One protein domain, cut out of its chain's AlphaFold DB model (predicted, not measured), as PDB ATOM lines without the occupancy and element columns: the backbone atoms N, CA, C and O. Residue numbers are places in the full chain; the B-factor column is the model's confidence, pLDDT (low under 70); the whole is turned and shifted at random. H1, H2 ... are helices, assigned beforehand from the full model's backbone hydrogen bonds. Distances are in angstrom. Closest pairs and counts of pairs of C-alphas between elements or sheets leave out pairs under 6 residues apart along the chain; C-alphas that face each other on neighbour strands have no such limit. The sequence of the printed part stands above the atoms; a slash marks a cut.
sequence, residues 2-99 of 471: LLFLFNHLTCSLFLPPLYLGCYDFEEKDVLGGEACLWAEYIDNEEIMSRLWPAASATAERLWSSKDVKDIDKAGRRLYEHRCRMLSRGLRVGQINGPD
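What this domain is: This is residues 2 to 99 of the 471 residues of the protein "HEXA_B" of Sepia pharaonis (UniProt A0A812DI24). There is little regular structure here: residues 2 to 46 wind as one long loop, from which residues 12 to 19 stick out, before a small helical part where H1 leads into H2 and H3 folds back past H2 at a steep angle. The printed part has 98 residues with three named helices, H1, H2, H3 in chain order, and no named strand; it is all helix by class, with 31 residues in named elements. It is loose, with a radius of gyration of the C-alphas of 16.1 A and spans of 45 by 34 by 25 A.

Where its parts are: Start at C-alpha 2, (-53.281, -54.075, -27.371). Find H1, residues 47 to 51, then H2, residues 54 to 63, 14.9 A long. H3, residues 71 to 86, runs 22.2 A to C-alpha 86 at (-45.364, -48.487, 2.336).

How they stand to each other: H1 and H2 meet only through their tight link. H2 and H3 are close but not clearly touching; their closest C-alphas, Ser 56 and Leu 78, are 7.3 A apart. They run opposite ways at a steep tilt of 62 degrees. H1 and H3 are apart. The O i to N i+4 pairs are within hydrogen-bond range throughout H1, in 5 of 6 in H2 and 11 of 12 in H3.

The domain as a whole: The C-alphas farthest apart, Tyr 19 and Ser 87, are 47.3 A apart. The printed part has no cut, and neither link between helices is long. Look for pLDDT under 70 at residues 2 to 27 and 96.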
ATOM      1  N   LEU A   2     -53.941 -55.364 -27.147       29.12
ATOM      2  CA  LEU A   2     -53.281 -54.075 -27.371       29.12
ATOM      3  C   LEU A   2     -54.287 -52.923 -27.261       29.12
ATOM      4  O   LEU A   2     -55.283 -52.952 -27.977       29.12
ATOM      5  N   LEU A   3     -53.952 -51.875 -26.504       24.41
ATOM      6  CA  LEU A   3     -54.398 -50.510 -26.794       24.41
ATOM      7  C   LEU A   3     -53.296 -49.513 -26.388       24.41
ATOM      8  O   LEU A   3     -52.799 -49.531 -25.264       24.41
ATOM      9  N   PHE A   4     -52.860 -48.698 -27.350       31.00
ATOM     10  CA  PHE A   4     -51.805 -47.693 -27.205       31.00
ATOM     11  C   PHE A   4     -52.349 -46.421 -26.534       31.00
ATOM     12  O   PHE A   4     -53.374 -45.885 -26.948       31.00
ATOM     13  N   LEU A   5     -51.618 -45.897 -25.545       32.34
ATOM     14  CA  LEU A   5     -51.810 -44.558 -24.976       32.34
ATOM     15  C   LEU A   5     -51.486 -43.478 -26.032       32.34
ATOM     16  O   LEU A   5     -50.333 -43.069 -26.175       32.34
ATOM     17  N   PHE A   6     -52.497 -42.967 -26.734       34.91
ATOM     18  CA  PHE A   6     -52.400 -41.676 -27.422       34.91
ATOM     19  C   PHE A   6     -53.094 -40.611 -26.577       34.91
ATOM     20  O   PHE A   6     -54.297 -40.406 -26.652       34.91
ATOM     21  N   ASN A   7     -52.304 -39.927 -25.752       34.38
ATOM     22  CA  ASN A   7     -52.685 -38.626 -25.217       34.38
ATOM     23  C   ASN A   7     -52.058 -37.566 -26.129       34.38
ATOM     24  O   ASN A   7     -50.942 -37.752 -26.597       34.38
ATOM     25  N   HIS A   8     -52.712 -36.423 -26.336       37.09
ATOM     26  CA  HIS A   8     -52.280 -35.334 -27.237       37.09
ATOM     27  C   HIS A   8     -50.833 -34.804 -27.000       37.09
ATOM     28  O   HIS A   8     -50.299 -34.030 -27.792       37.09
ATOM     29  N   LEU A   9     -50.173 -35.222 -25.912       36.41
ATOM     30  CA  LEU A   9     -48.776 -34.925 -25.572       36.41
ATOM     31  C   LEU A   9     -47.759 -35.979 -26.063       36.41
ATOM     32  O   LEU A   9     -46.564 -35.704 -26.028       36.41
ATOM     33  N   THR A  10     -48.181 -37.168 -26.512       36.47
ATOM     34  CA  THR A  10     -47.264 -38.216 -27.001       36.47
ATOM     35  C   THR A  10     -46.935 -38.099 -28.494       36.47
ATOM     36  O   THR A  10     -45.882 -38.591 -28.895       36.47
ATOM     37  N   CYS A  11     -47.727 -37.371 -29.301       35.59
ATOM     38  CA  CYS A  11     -47.407 -37.099 -30.723       35.59
ATOM     39  C   CYS A  11     -46.223 -36.083 -30.863       35.59
ATOM     40  O   CYS A  11     -45.727 -35.894 -31.965       35.59
ATOM     41  N   SER A  12     -45.690 -35.479 -29.776       37.12
ATOM     42  CA  SER A  12     -44.598 -34.474 -29.850       37.12
ATOM     43  C   SER A  12     -43.230 -34.858 -29.262       37.12
ATOM     44  O   SER A  12     -42.278 -34.111 -29.476       37.12
ATOM     45  N   LEU A  13     -43.080 -35.972 -28.532       34.78
ATOM     46  CA  LEU A  13     -41.868 -36.175 -27.712       34.78
ATOM     47  C   LEU A  13     -41.138 -37.518 -27.848       34.78
ATOM     48  O   LEU A  13     -40.078 -37.647 -27.243       34.78
ATOM     49  N   PHE A  14     -41.622 -38.494 -28.633       29.05
ATOM     50  CA  PHE A  14     -40.957 -39.811 -28.673       29.05
ATOM     51  C   PHE A  14     -40.861 -40.545 -30.020       29.05
ATOM     52  O   PHE A  14     -40.362 -41.667 -30.041       29.05
ATOM     53  N   LEU A  15     -41.241 -39.936 -31.145       30.36
ATOM     54  CA  LEU A  15     -41.019 -40.532 -32.469       30.36
ATOM     55  C   LEU A  15     -40.321 -39.527 -33.401       30.36
ATOM     56  O   LEU A  15     -40.815 -38.407 -33.547       30.36
ATOM     57  N   PRO A  16     -39.180 -39.881 -34.031       28.58
ATOM     58  CA  PRO A  16     -38.644 -39.096 -35.137       28.58
ATOM     59  C   PRO A  16     -39.675 -39.046 -36.281       28.58
ATOM     60  O   PRO A  16     -40.497 -39.958 -36.407       28.58
ATOM     61  N   PRO A  17     -39.665 -37.988 -37.108       34.72
ATOM     62  CA  PRO A  17     -40.755 -37.673 -38.018       34.72
ATOM     63  C   PRO A  17     -40.706 -38.607 -39.229       34.72
ATOM     64  O   PRO A  17     -40.118 -38.285 -40.256       34.72
ATOM     65  N   LEU A  18     -41.312 -39.783 -39.120       34.84
ATOM     66  CA  LEU A  18     -41.624 -40.608 -40.276       34.84
ATOM     67  C   LEU A  18     -42.990 -41.268 -40.084       34.84
ATOM     68  O   LEU A  18     -43.149 -42.202 -39.308       34.84
ATOM     69  N   TYR A  19     -43.943 -40.750 -40.863       37.12
ATOM     70  CA  TYR A  19     -45.135 -41.434 -41.356       37.12
ATOM     71  C   TYR A  19     -46.066 -42.061 -40.315       37.12
ATOM     72  O   TYR A  19     -46.112 -43.271 -40.168       37.12
ATOM     73  N   LEU A  20     -46.926 -41.236 -39.725       37.78
ATOM     74  CA  LEU A  20     -48.355 -41.536 -39.589       37.78
ATOM     75  C   LEU A  20     -49.065 -40.195 -39.395       37.78
ATOM     76  O   LEU A  20     -48.736 -39.447 -38.478       37.78
ATOM     77  N   GLY A  21     -49.995 -39.857 -40.291       37.16
ATOM     78  CA  GLY A  21     -50.875 -38.713 -40.082       37.16
ATOM     79  C   GLY A  21     -51.654 -38.939 -38.789       37.16
ATOM     80  O   GLY A  21     -52.460 -39.865 -38.723       37.16
ATOM     81  N   CYS A  22     -51.368 -38.144 -37.752       44.62
ATOM     82  CA  CYS A  22     -52.210 -38.055 -36.560       44.62
ATOM     83  C   CYS A  22     -53.590 -37.578 -37.097       44.62
ATOM     84  O   CYS A  22     -53.706 -36.450 -37.565       44.62
ATOM     85  N   TYR A  23     -54.582 -38.482 -37.174       51.97
ATOM     86  CA  TYR A  23     -55.978 -38.154 -37.512       51.97
ATOM     87  C   TYR A  23     -56.460 -37.031 -36.576       51.97
ATOM     88  O   TYR A  23     -56.089 -37.035 -35.398       51.97
ATOM     89  N   ASP A  24     -57.287 -36.106 -37.075       45.06
ATOM     90  CA  ASP A  24     -57.939 -35.066 -36.269       45.06
ATOM     91  C   ASP A  24     -58.974 -35.711 -35.332       45.06
ATOM     92  O   ASP A  24     -60.170 -35.742 -35.611       45.06
ATOM     93  N   PHE A  25     -58.505 -36.296 -34.233       56.12
ATOM     94  CA  PHE A  25     -59.368 -36.737 -33.147       56.12
ATOM     95  C   PHE A  25     -59.800 -35.513 -32.341       56.12
ATOM     96  O   PHE A  25     -58.961 -34.778 -31.812       56.12
ATOM     97  N   GLU A  26     -61.109 -35.292 -32.227       63.84
ATOM     98  CA  GLU A  26     -61.630 -34.286 -31.310       63.84
ATOM     99  C   GLU A  26     -61.394 -34.759 -29.866       63.84
ATOM    100  O   GLU A  26     -61.542 -35.936 -29.544       63.84
ATOM    101  N   GLU A  27     -61.042 -33.842 -28.955       65.81
ATOM    102  CA  GLU A  27     -60.731 -34.167 -27.546       65.81
ATOM    103  C   GLU A  27     -61.866 -34.935 -26.840       65.81
ATOM    104  O   GLU A  27     -61.620 -35.698 -25.910       65.81
ATOM    105  N   LYS A  28     -63.103 -34.784 -27.328       78.31
ATOM    106  CA  LYS A  28     -64.304 -35.475 -26.839       78.31
ATOM    107  C   LYS A  28     -64.347 -36.979 -27.152       78.31
ATOM    108  O   LYS A  28     -65.091 -37.694 -26.489       78.31
ATOM    109  N   ASP A  29     -63.561 -37.453 -28.120       81.44
ATOM    110  CA  ASP A  29     -63.526 -38.865 -28.523       81.44
ATOM    111  C   ASP A  29     -62.542 -39.688 -27.672       81.44
ATOM    112  O   ASP A  29     -62.538 -40.921 -27.706       81.44
ATOM    113  N   VAL A  30     -61.705 -39.016 -26.875       81.12
ATOM    114  CA  VAL A  30     -60.734 -39.660 -25.988       81.12
ATOM    115  C   VAL A  30     -61.412 -40.023 -24.668       81.12
ATOM    116  O   VAL A  30     -61.595 -39.186 -23.790       81.12
ATOM    117  N   LEU A  31     -61.746 -41.304 -24.504       87.62
ATOM    118  CA  LEU A  31     -62.380 -41.816 -23.281       87.62
ATOM    119  C   LEU A  31     -61.423 -41.878 -22.076       87.62
ATOM    120  O   LEU A  31     -61.870 -41.848 -20.931       87.62
ATOM    121  N   GLY A  32     -60.114 -41.999 -22.317       86.69
ATOM    122  CA  GLY A  32     -59.108 -42.149 -21.268       86.69
ATOM    123  C   GLY A  32     -57.843 -42.858 -21.752       86.69
ATOM    124  O   GLY A  32     -57.450 -42.738 -22.910       86.69
ATOM    125  N   GLY A  33     -57.195 -43.595 -20.853       85.88
ATOM    126  CA  GLY A  33     -55.992 -44.372 -21.142       85.88
ATOM    127  C   GLY A  33     -55.743 -45.445 -20.086       85.88
ATOM    128  O   GLY A  33     -56.392 -45.461 -19.043       85.88
ATOM    129  N   GLU A  34     -54.793 -46.338 -20.348       88.81
ATOM    130  CA  GLU A  34     -54.496 -47.484 -19.484       88.81
ATOM    131  C   GLU A  34     -52.989 -47.616 -19.245       88.81
ATOM    132  O   GLU A  34     -52.177 -47.329 -20.124       88.81
ATOM    133  N   ALA A  35     -52.606 -48.053 -18.043       88.06
ATOM    134  CA  ALA A  35     -51.236 -48.450 -17.741       88.06
ATOM    135  C   ALA A  35     -51.110 -49.970 -17.894       88.06
ATOM    136  O   ALA A  35     -51.730 -50.719 -17.140       88.06
ATOM    137  N   CYS A  36     -50.286 -50.419 -18.839       88.62
ATOM    138  CA  CYS A  36     -50.079 -51.841 -19.101       88.62
ATOM    139  C   CYS A  36     -48.774 -52.325 -18.468       88.62
ATOM    140  O   CYS A  36     -47.708 -51.759 -18.718       88.62
ATOM    141  N   LEU A  37     -48.858 -53.404 -17.692       87.75
ATOM    142  CA  LEU A  37     -47.706 -54.141 -17.191       87.75
ATOM    143  C   LEU A  37     -47.716 -55.532 -17.826       87.75
ATOM    144  O   LEU A  37     -48.572 -56.355 -17.506       87.75
ATOM    145  N   TRP A  38     -46.790 -55.769 -18.749       90.44
ATOM    146  CA  TRP A  38     -46.688 -57.040 -19.455       90.44
ATOM    147  C   TRP A  38     -45.877 -58.051 -18.639       90.44
ATOM    148  O   TRP A  38     -44.844 -57.711 -18.057       90.44
ATOM    149  N   ALA A  39     -46.392 -59.275 -18.537       88.06
ATOM    150  CA  ALA A  39     -45.928 -60.270 -17.575       88.06
ATOM    151  C   ALA A  39     -44.881 -61.251 -18.136       88.06
ATOM    152  O   ALA A  39     -44.657 -62.297 -17.541       88.06
ATOM    153  N   GLU A  40     -44.216 -60.949 -19.259       90.50
ATOM    154  CA  GLU A  40     -43.219 -61.859 -19.854       90.50
ATOM    155  C   GLU A  40     -41.989 -62.056 -18.956       90.50
ATOM    156  O   GLU A  40     -41.338 -63.093 -19.020       90.50
ATOM    157  N   TYR A  41     -41.674 -61.059 -18.121       88.06
ATOM    158  CA  TYR A  41     -40.513 -61.050 -17.221       88.06
ATOM    159  C   TYR A  41     -40.888 -60.606 -15.799       88.06
ATOM    160  O   TYR A  41     -40.094 -59.921 -15.143       88.06
ATOM    161  N   ILE A  42     -42.124 -60.872 -15.366       88.81
ATOM    162  CA  ILE A  42     -42.653 -60.430 -14.068       88.81
ATOM    163  C   ILE A  42     -43.361 -61.589 -13.388       88.81
ATOM    164  O   ILE A  42     -44.390 -62.055 -13.868       88.81
ATOM    165  N   ASP A  43     -42.858 -61.956 -12.217       88.88
ATOM    166  CA  ASP A  43     -43.482 -62.942 -11.342       88.88
ATOM    167  C   ASP A  43     -44.282 -62.269 -10.212       88.88
ATOM    168  O   ASP A  43     -44.197 -61.057  -9.971       88.88
ATOM    169  N   ASN A  44     -45.043 -63.076  -9.465       88.56
ATOM    170  CA  ASN A  44     -45.888 -62.623  -8.352       88.56
ATOM    171  C   ASN A  44     -45.125 -61.851  -7.261       88.56
ATOM    172  O   ASN A  44     -45.727 -61.057  -6.536       88.56
ATOM    173  N   GLU A  45     -43.816 -62.067  -7.124       87.00
ATOM    174  CA  GLU A  45     -42.999 -61.376  -6.124       87.00
ATOM    175  C   GLU A  45     -42.670 -59.928  -6.511       87.00
ATOM    176  O   GLU A  45     -42.576 -59.062  -5.639       87.00
ATOM    177  N   GLU A  46     -42.547 -59.642  -7.810       85.81
ATOM    178  CA  GLU A  46     -42.064 -58.352  -8.317       85.81
ATOM    179  C   GLU A  46     -43.184 -57.433  -8.812       85.81
ATOM    180  O   GLU A  46     -42.976 -56.218  -8.941       85.81
ATOM    181  N   ILE A  47     -44.379 -57.986  -9.053       89.19
ATOM    182  CA  ILE A  47     -45.513 -57.272  -9.650       89.19
ATOM    183  C   ILE A  47     -45.839 -55.967  -8.915       89.19
ATOM    184  O   ILE A  47     -46.000 -54.925  -9.547       89.19
ATOM    185  N   MET A  48     -45.848 -55.979  -7.578       90.38
ATOM    186  CA  MET A  48     -46.170 -54.794  -6.774       90.38
ATOM    187  C   MET A  48     -45.087 -53.719  -6.865       90.38
ATOM    188  O   MET A  48     -45.409 -52.537  -6.989       90.38
ATOM    189  N   SER A  49     -43.813 -54.120  -6.861       90.75
ATOM    190  CA  SER A  49     -42.691 -53.184  -6.931       90.75
ATOM    191  C   SER A  49     -42.491 -52.576  -8.316       90.75
ATOM    192  O   SER A  49     -42.008 -51.451  -8.412       90.75
ATOM    193  N   ARG A  50     -42.864 -53.300  -9.381       89.25
ATOM    194  CA  ARG A  50     -42.799 -52.788 -10.756       89.25
ATOM    195  C   ARG A  50     -44.011 -51.930 -11.109       89.25
ATOM    196  O   ARG A  50     -43.854 -50.921 -11.790       89.25
ATOM    197  N   LEU A  51     -45.204 -52.298 -10.636       90.88
ATOM    198  CA  LEU A  51     -46.431 -51.548 -10.913       90.88
ATOM    199  C   LEU A  51     -46.486 -50.230 -10.130       90.88
ATOM    200  O   LEU A  51     -46.825 -49.183 -10.684       90.88
ATOM    201  N   TRP A  52     -46.137 -50.263  -8.844       92.31
ATOM    202  CA  TRP A  52     -46.243 -49.115  -7.948       92.31
ATOM    203  C   TRP A  52     -44.860 -48.631  -7.512       92.31
ATOM    204  O   TRP A  52     -44.037 -49.446  -7.098       92.31
ATOM    205  N   PRO A  53     -44.592 -47.312  -7.528       91.88
ATOM    206  CA  PRO A  53     -45.549 -46.206  -7.678       91.88
ATOM    207  C   PRO A  53     -45.756 -45.701  -9.120       91.88
ATOM    208  O   PRO A  53     -46.448 -44.705  -9.310       91.88
ATOM    209  N   ALA A  54     -45.178 -46.345 -10.139       89.56
ATOM    210  CA  ALA A  54     -45.240 -45.865 -11.525       89.56
ATOM    211  C   ALA A  54     -46.682 -45.671 -12.039       89.56
ATOM    212  O   ALA A  54     -46.996 -44.638 -12.630       89.56
ATOM    213  N   ALA A  55     -47.590 -46.602 -11.734       91.44
ATOM    214  CA  ALA A  55     -48.996 -46.508 -12.121       91.44
ATOM    215  C   ALA A  55     -49.738 -45.315 -11.479       91.44
ATOM    216  O   ALA A  55     -50.710 -44.822 -12.052       91.44
ATOM    217  N   SER A  56     -49.268 -44.785 -10.340       92.62
ATOM    218  CA  SER A  56     -49.863 -43.596  -9.708       92.62
ATOM    219  C   SER A  56     -49.701 -42.342 -10.565       92.62
ATOM    220  O   SER A  56     -50.581 -41.484 -10.551       92.62
ATOM    221  N   ALA A  57     -48.615 -42.232 -11.338       90.62
ATOM    222  CA  ALA A  57     -48.424 -41.116 -12.264       90.62
ATOM    223  C   ALA A  57     -49.446 -41.158 -13.412       90.62
ATOM    224  O   ALA A  57     -50.040 -40.130 -13.747       90.62
ATOM    225  N   THR A  58     -49.705 -42.342 -13.974       89.94
ATOM    226  CA  THR A  58     -50.750 -42.522 -14.994       89.94
ATOM    227  C   THR A  58     -52.135 -42.234 -14.417       89.94
ATOM    228  O   THR A  58     -52.919 -41.529 -15.047       89.94
ATOM    229  N   ALA A  59     -52.413 -42.692 -13.192       92.19
ATOM    230  CA  ALA A  59     -53.666 -42.397 -12.504       92.19
ATOM    231  C   ALA A  59     -53.876 -40.885 -12.297       92.19
ATOM    232  O   ALA A  59     -54.951 -40.374 -12.603       92.19
ATOM    233  N   GLU A  60     -52.852 -40.141 -11.853       92.38
ATOM    234  CA  GLU A  60     -52.951 -38.684 -11.680       92.38
ATOM    235  C   GLU A  60     -53.223 -37.972 -13.015       92.38
ATOM    236  O   GLU A  60     -54.024 -37.040 -13.048       92.38
ATOM    237  N   ARG A  61     -52.615 -38.433 -14.117       89.81
ATOM    238  CA  ARG A  61     -52.829 -37.879 -15.465       89.81
ATOM    239  C   ARG A  61     -54.249 -38.101 -15.986       89.81
ATOM    240  O   ARG A  61     -54.760 -37.224 -16.672       89.81
ATOM    241  N   LEU A  62     -54.848 -39.255 -15.701       89.56
ATOM    242  CA  LEU A  62     -56.199 -39.599 -16.156       89.56
ATOM    243  C   LEU A  62     -57.296 -38.995 -15.273       89.56
ATOM    244  O   LEU A  62     -58.419 -38.823 -15.730       89.56
ATOM    245  N   TRP A  63     -56.976 -38.679 -14.016       93.56
ATOM    246  CA  TRP A  63     -57.934 -38.151 -13.046       93.56
ATOM    247  C   TRP A  63     -57.926 -36.622 -12.936       93.56
ATOM    248  O   TRP A  63     -58.966 -35.997 -12.742       93.56
ATOM    249  N   SER A  64     -56.744 -36.006 -12.986       90.94
ATOM    250  CA  SER A  64     -56.584 -34.577 -12.701       90.94
ATOM    251  C   SER A  64     -56.949 -33.706 -13.900       90.94
ATOM    252  O   SER A  64     -56.885 -34.148 -15.045       90.94
ATOM    253  N   SER A  65     -57.254 -32.427 -13.641       92.19
ATOM    254  CA  SER A  65     -57.443 -31.437 -14.710       92.19
ATOM    255  C   SER A  65     -56.261 -31.435 -15.684       92.19
ATOM    256  O   SER A  65     -55.100 -31.598 -15.283       92.19
ATOM    257  N   LYS A  66     -56.560 -31.173 -16.961       83.31
ATOM    258  CA  LYS A  66     -55.585 -31.038 -18.046       83.31
ATOM    259  C   LYS A  66     -54.435 -30.112 -17.664       83.31
ATOM    260  O   LYS A  66     -53.305 -30.405 -18.033       83.31
ATOM    261  N   ASP A  67     -54.680 -29.060 -16.888       87.75
ATOM    262  CA  ASP A  67     -53.677 -28.051 -16.522       87.75
ATOM    263  C   ASP A  67     -52.634 -28.542 -15.505       87.75
ATOM    264  O   ASP A  67     -51.553 -27.964 -15.371       87.75
ATOM    265  N   VAL A  68     -52.899 -29.650 -14.805       87.88
ATOM    266  CA  VAL A  68     -51.966 -30.229 -13.830       87.88
ATOM    267  C   VAL A  68     -50.883 -31.023 -14.571       87.88
ATOM    268  O   VAL A  68     -50.984 -32.235 -14.775       87.88
ATOM    269  N   LYS A  69     -49.837 -30.331 -15.037       85.81
ATOM    270  CA  LYS A  69     -48.716 -30.918 -15.810       85.81
ATOM    271  C   LYS A  69     -47.324 -30.705 -15.202       85.81
ATOM    272  O   LYS A  69     -46.347 -31.195 -15.756       85.81
ATOM    273  N   ASP A  70     -47.234 -30.004 -14.074       87.75
ATOM    274  CA  ASP A  70     -45.970 -29.679 -13.401       87.75
ATOM    275  C   ASP A  70     -45.324 -30.929 -12.766       87.75
ATOM    276  O   ASP A  70     -45.834 -31.482 -11.784       87.75
ATOM    277  N   ILE A  71     -44.201 -31.367 -13.348       83.69
ATOM    278  CA  ILE A  71     -43.478 -32.595 -12.986       83.69
ATOM    279  C   ILE A  71     -42.812 -32.465 -11.607       83.69
ATOM    280  O   ILE A  71     -42.840 -33.420 -10.829       83.69
ATOM    281  N   ASP A  72     -42.279 -31.294 -11.252       83.38
ATOM    282  CA  ASP A  72     -41.580 -31.084  -9.976       83.38
ATOM    283  C   ASP A  72     -42.560 -31.105  -8.795       83.38
ATOM    284  O   ASP A  72     -42.289 -31.663  -7.724       83.38
ATOM    285  N   LYS A  73     -43.758 -30.534  -8.986       86.12
ATOM    286  CA  LYS A  73     -44.850 -30.657  -8.006       86.12
ATOM    287  C   LYS A  73     -45.382 -32.089  -7.923       86.12
ATOM    288  O   LYS A  73     -45.699 -32.535  -6.818       86.12
ATOM    289  N   ALA A  74     -45.459 -32.804  -9.045       86.81
ATOM    290  CA  ALA A  74     -45.892 -34.200  -9.075       86.81
ATOM    291  C   ALA A  74     -44.904 -35.126  -8.346       86.81
ATOM    292  O   ALA A  74     -45.329 -35.939  -7.530       86.81
ATOM    293  N   GLY A  75     -43.592 -34.955  -8.546       86.31
ATOM    294  CA  GLY A  75     -42.558 -35.767  -7.897       86.31
ATOM    295  C   GLY A  75     -42.652 -35.752  -6.367       86.31
ATOM    296  O   GLY A  75     -42.611 -36.807  -5.734       86.31
ATOM    297  N   ARG A  76     -42.886 -34.574  -5.769       85.56
ATOM    298  CA  ARG A  76     -43.071 -34.431  -4.311       85.56
ATOM    299  C   ARG A  76     -44.300 -35.186  -3.792       85.56
ATOM    300  O   ARG A  76     -44.212 -35.882  -2.784       85.56
ATOM    301  N   ARG A  77     -45.439 -35.077  -4.486       88.56
ATOM    302  CA  ARG A  77     -46.676 -35.784  -4.106       88.56
ATOM    303  C   ARG A  77     -46.562 -37.291  -4.313       88.56
ATOM    304  O   ARG A  77     -47.052 -38.053  -3.484       88.56
ATOM    305  N   LEU A  78     -45.902 -37.718  -5.388       90.12
ATOM    306  CA  LEU A  78     -45.672 -39.126  -5.700       90.12
ATOM    307  C   LEU A  78     -44.769 -39.784  -4.654       90.12
ATOM    308  O   LEU A  78     -45.037 -40.907  -4.225       90.12
ATOM    309  N   TYR A  79     -43.744 -39.066  -4.194       88.25
ATOM    310  CA  TYR A  79     -42.893 -39.503  -3.096       88.25
ATOM    311  C   TYR A  79     -43.682 -39.725  -1.799       88.25
ATOM    312  O   TYR A  79     -43.628 -40.805  -1.204       88.25
ATOM    313  N   GLU A  80     -44.496 -38.747  -1.399       88.81
ATOM    314  CA  GLU A  80     -45.354 -38.887  -0.223       88.81
ATOM    315  C   GLU A  80     -46.351 -40.047  -0.393       88.81
ATOM    316  O   GLU A  80     -46.547 -40.855   0.516       88.81
ATOM    317  N   HIS A  81     -46.941 -40.180  -1.583       90.94
ATOM    318  CA  HIS A  81     -47.863 -41.261  -1.911       90.94
ATOM    319  C   HIS A  81     -47.203 -42.642  -1.799       90.94
ATOM    320  O   HIS A  81     -47.795 -43.549  -1.210       90.94
ATOM    321  N   ARG A  82     -45.953 -42.791  -2.255       90.19
ATOM    322  CA  ARG A  82     -45.149 -44.005  -2.064       90.19
ATOM    323  C   ARG A  82     -44.975 -44.325  -0.581       90.19
ATOM    324  O   ARG A  82     -45.174 -45.471  -0.177       90.19
ATOM    325  N   CYS A  83     -44.656 -43.337   0.252       88.50
ATOM    326  CA  CYS A  83     -44.544 -43.565   1.693       88.50
ATOM    327  C   CYS A  83     -45.883 -43.966   2.330       88.50
ATOM    328  O   CYS A  83     -45.905 -44.863   3.172       88.50
ATOM    329  N   ARG A  84     -47.010 -43.399   1.872       90.00
ATOM    330  CA  ARG A  84     -48.359 -43.834   2.284       90.00
ATOM    331  C   ARG A  84     -48.693 -45.260   1.822       90.00
ATOM    332  O   ARG A  84     -49.501 -45.936   2.453       90.00
ATOM    333  N   MET A  85     -48.137 -45.728   0.705       90.12
ATOM    334  CA  MET A  85     -48.287 -47.117   0.250       90.12
ATOM    335  C   MET A  85     -47.470 -48.076   1.119       90.12
ATOM    336  O   MET A  85     -48.004 -49.082   1.584       90.12
ATOM    337  N   LEU A  86     -46.217 -47.723   1.420       89.19
ATOM    338  CA  LEU A  86     -45.364 -48.487   2.336       89.19
ATOM    339  C   LEU A  86     -45.985 -48.595   3.731       89.19
ATOM    340  O   LEU A  86     -45.993 -49.676   4.315       89.19
ATOM    341  N   SER A  87     -46.577 -47.512   4.249       86.25
ATOM    342  CA  SER A  87     -47.253 -47.531   5.552       86.25
ATOM    343  C   SER A  87     -48.507 -48.410   5.579       86.25
ATOM    344  O   SER A  87     -48.945 -48.806   6.653       86.25
ATOM    345  N   ARG A  88     -49.088 -48.725   4.415       89.25
ATOM    346  CA  ARG A  88     -50.214 -49.661   4.269       89.25
ATOM    347  C   ARG A  88     -49.763 -51.110   4.051       89.25
ATOM    348  O   ARG A  88     -50.604 -51.971   3.833       89.25
ATOM    349  N   GLY A  89     -48.457 -51.380   4.091       88.19
ATOM    350  CA  GLY A  89     -47.898 -52.719   3.890       88.19
ATOM    351  C   GLY A  89     -47.725 -53.127   2.424       88.19
ATOM    352  O   GLY A  89     -47.467 -54.296   2.151       88.19
ATOM    353  N   LEU A  90     -47.838 -52.193   1.472       89.00
ATOM    354  CA  LEU A  90     -47.610 -52.483   0.055       89.00
ATOM    355  C   LEU A  90     -46.109 -52.513  -0.257       89.00
ATOM    356  O   LEU A  90     -45.366 -51.596   0.098       89.00
ATOM    357  N   ARG A  91     -45.666 -53.549  -0.975       87.94
ATOM    358  CA  ARG A  91     -44.285 -53.682  -1.464       87.94
ATOM    359  C   ARG A  91     -44.093 -52.851  -2.733       87.94
ATOM    360  O   ARG A  91     -44.222 -53.368  -3.834       87.94
ATOM    361  N   VAL A  92     -43.832 -51.557  -2.571       90.44
ATOM    362  CA  VAL A  92     -43.667 -50.611  -3.690       90.44
ATOM    363  C   VAL A  92     -42.202 -50.385  -4.057       90.44
ATOM    364  O   VAL A  92     -41.321 -50.390  -3.193       90.44
ATOM    365  N   GLY A  93     -41.951 -50.151  -5.343       87.00
ATOM    366  CA  GLY A  93     -40.638 -49.847  -5.895       87.00
ATOM    367  C   GLY A  93     -40.130 -48.456  -5.518       87.00
ATOM    368  O   GLY A  93     -40.756 -47.699  -4.768       87.00
ATOM    369  N   GLN A  94     -38.950 -48.115  -6.020       85.75
ATOM    370  CA  GLN A  94     -38.345 -46.792  -5.856       85.75
ATOM    371  C   GLN A  94     -38.733 -45.885  -7.030       85.75
ATOM    372  O   GLN A  94     -39.000 -46.372  -8.123       85.75
ATOM    373  N   ILE A  95     -38.792 -44.569  -6.792       78.25
ATOM    374  CA  ILE A  95     -39.124 -43.586  -7.837       78.25
ATOM    375  C   ILE A  95     -37.855 -43.207  -8.596       78.25
ATOM    376  O   ILE A  95     -37.789 -43.450  -9.789       78.25
ATOM    377  N   ASN A  96     -36.863 -42.631  -7.907       68.88
ATOM    378  CA  ASN A  96     -35.562 -42.247  -8.457       68.88
ATOM    379  C   ASN A  96     -34.545 -42.079  -7.318       68.88
ATOM    380  O   ASN A  96     -34.829 -41.378  -6.350       68.88
ATOM    381  N   GLY A  97     -33.351 -42.657  -7.463       73.50
ATOM    382  CA  GLY A  97     -32.243 -42.468  -6.518       73.50
ATOM    383  C   GLY A  97     -32.463 -43.060  -5.112       73.50
ATOM    384  O   GLY A  97     -33.465 -43.730  -4.857       73.50
ATOM    385  N   PRO A  98     -31.498 -42.859  -4.197       72.56
ATOM    386  CA  PRO A  98     -31.623 -43.291  -2.809       72.56
ATOM    387  C   PRO A  98     -32.644 -42.418  -2.069       72.56
ATOM    388  O   PRO A  98     -32.501 -41.198  -2.034       72.56
ATOM    389  N   ASP A  99     -33.649 -43.045  -1.455       73.75
ATOM    390  CA  ASP A  99     -34.725 -42.339  -0.755       73.75
ATOM    391  C   ASP A  99     -35.258 -43.133   0.454       73.75
ATOM    392  O   ASP A  99     -35.158 -44.365   0.474       73.75
TER     393      ASP A  99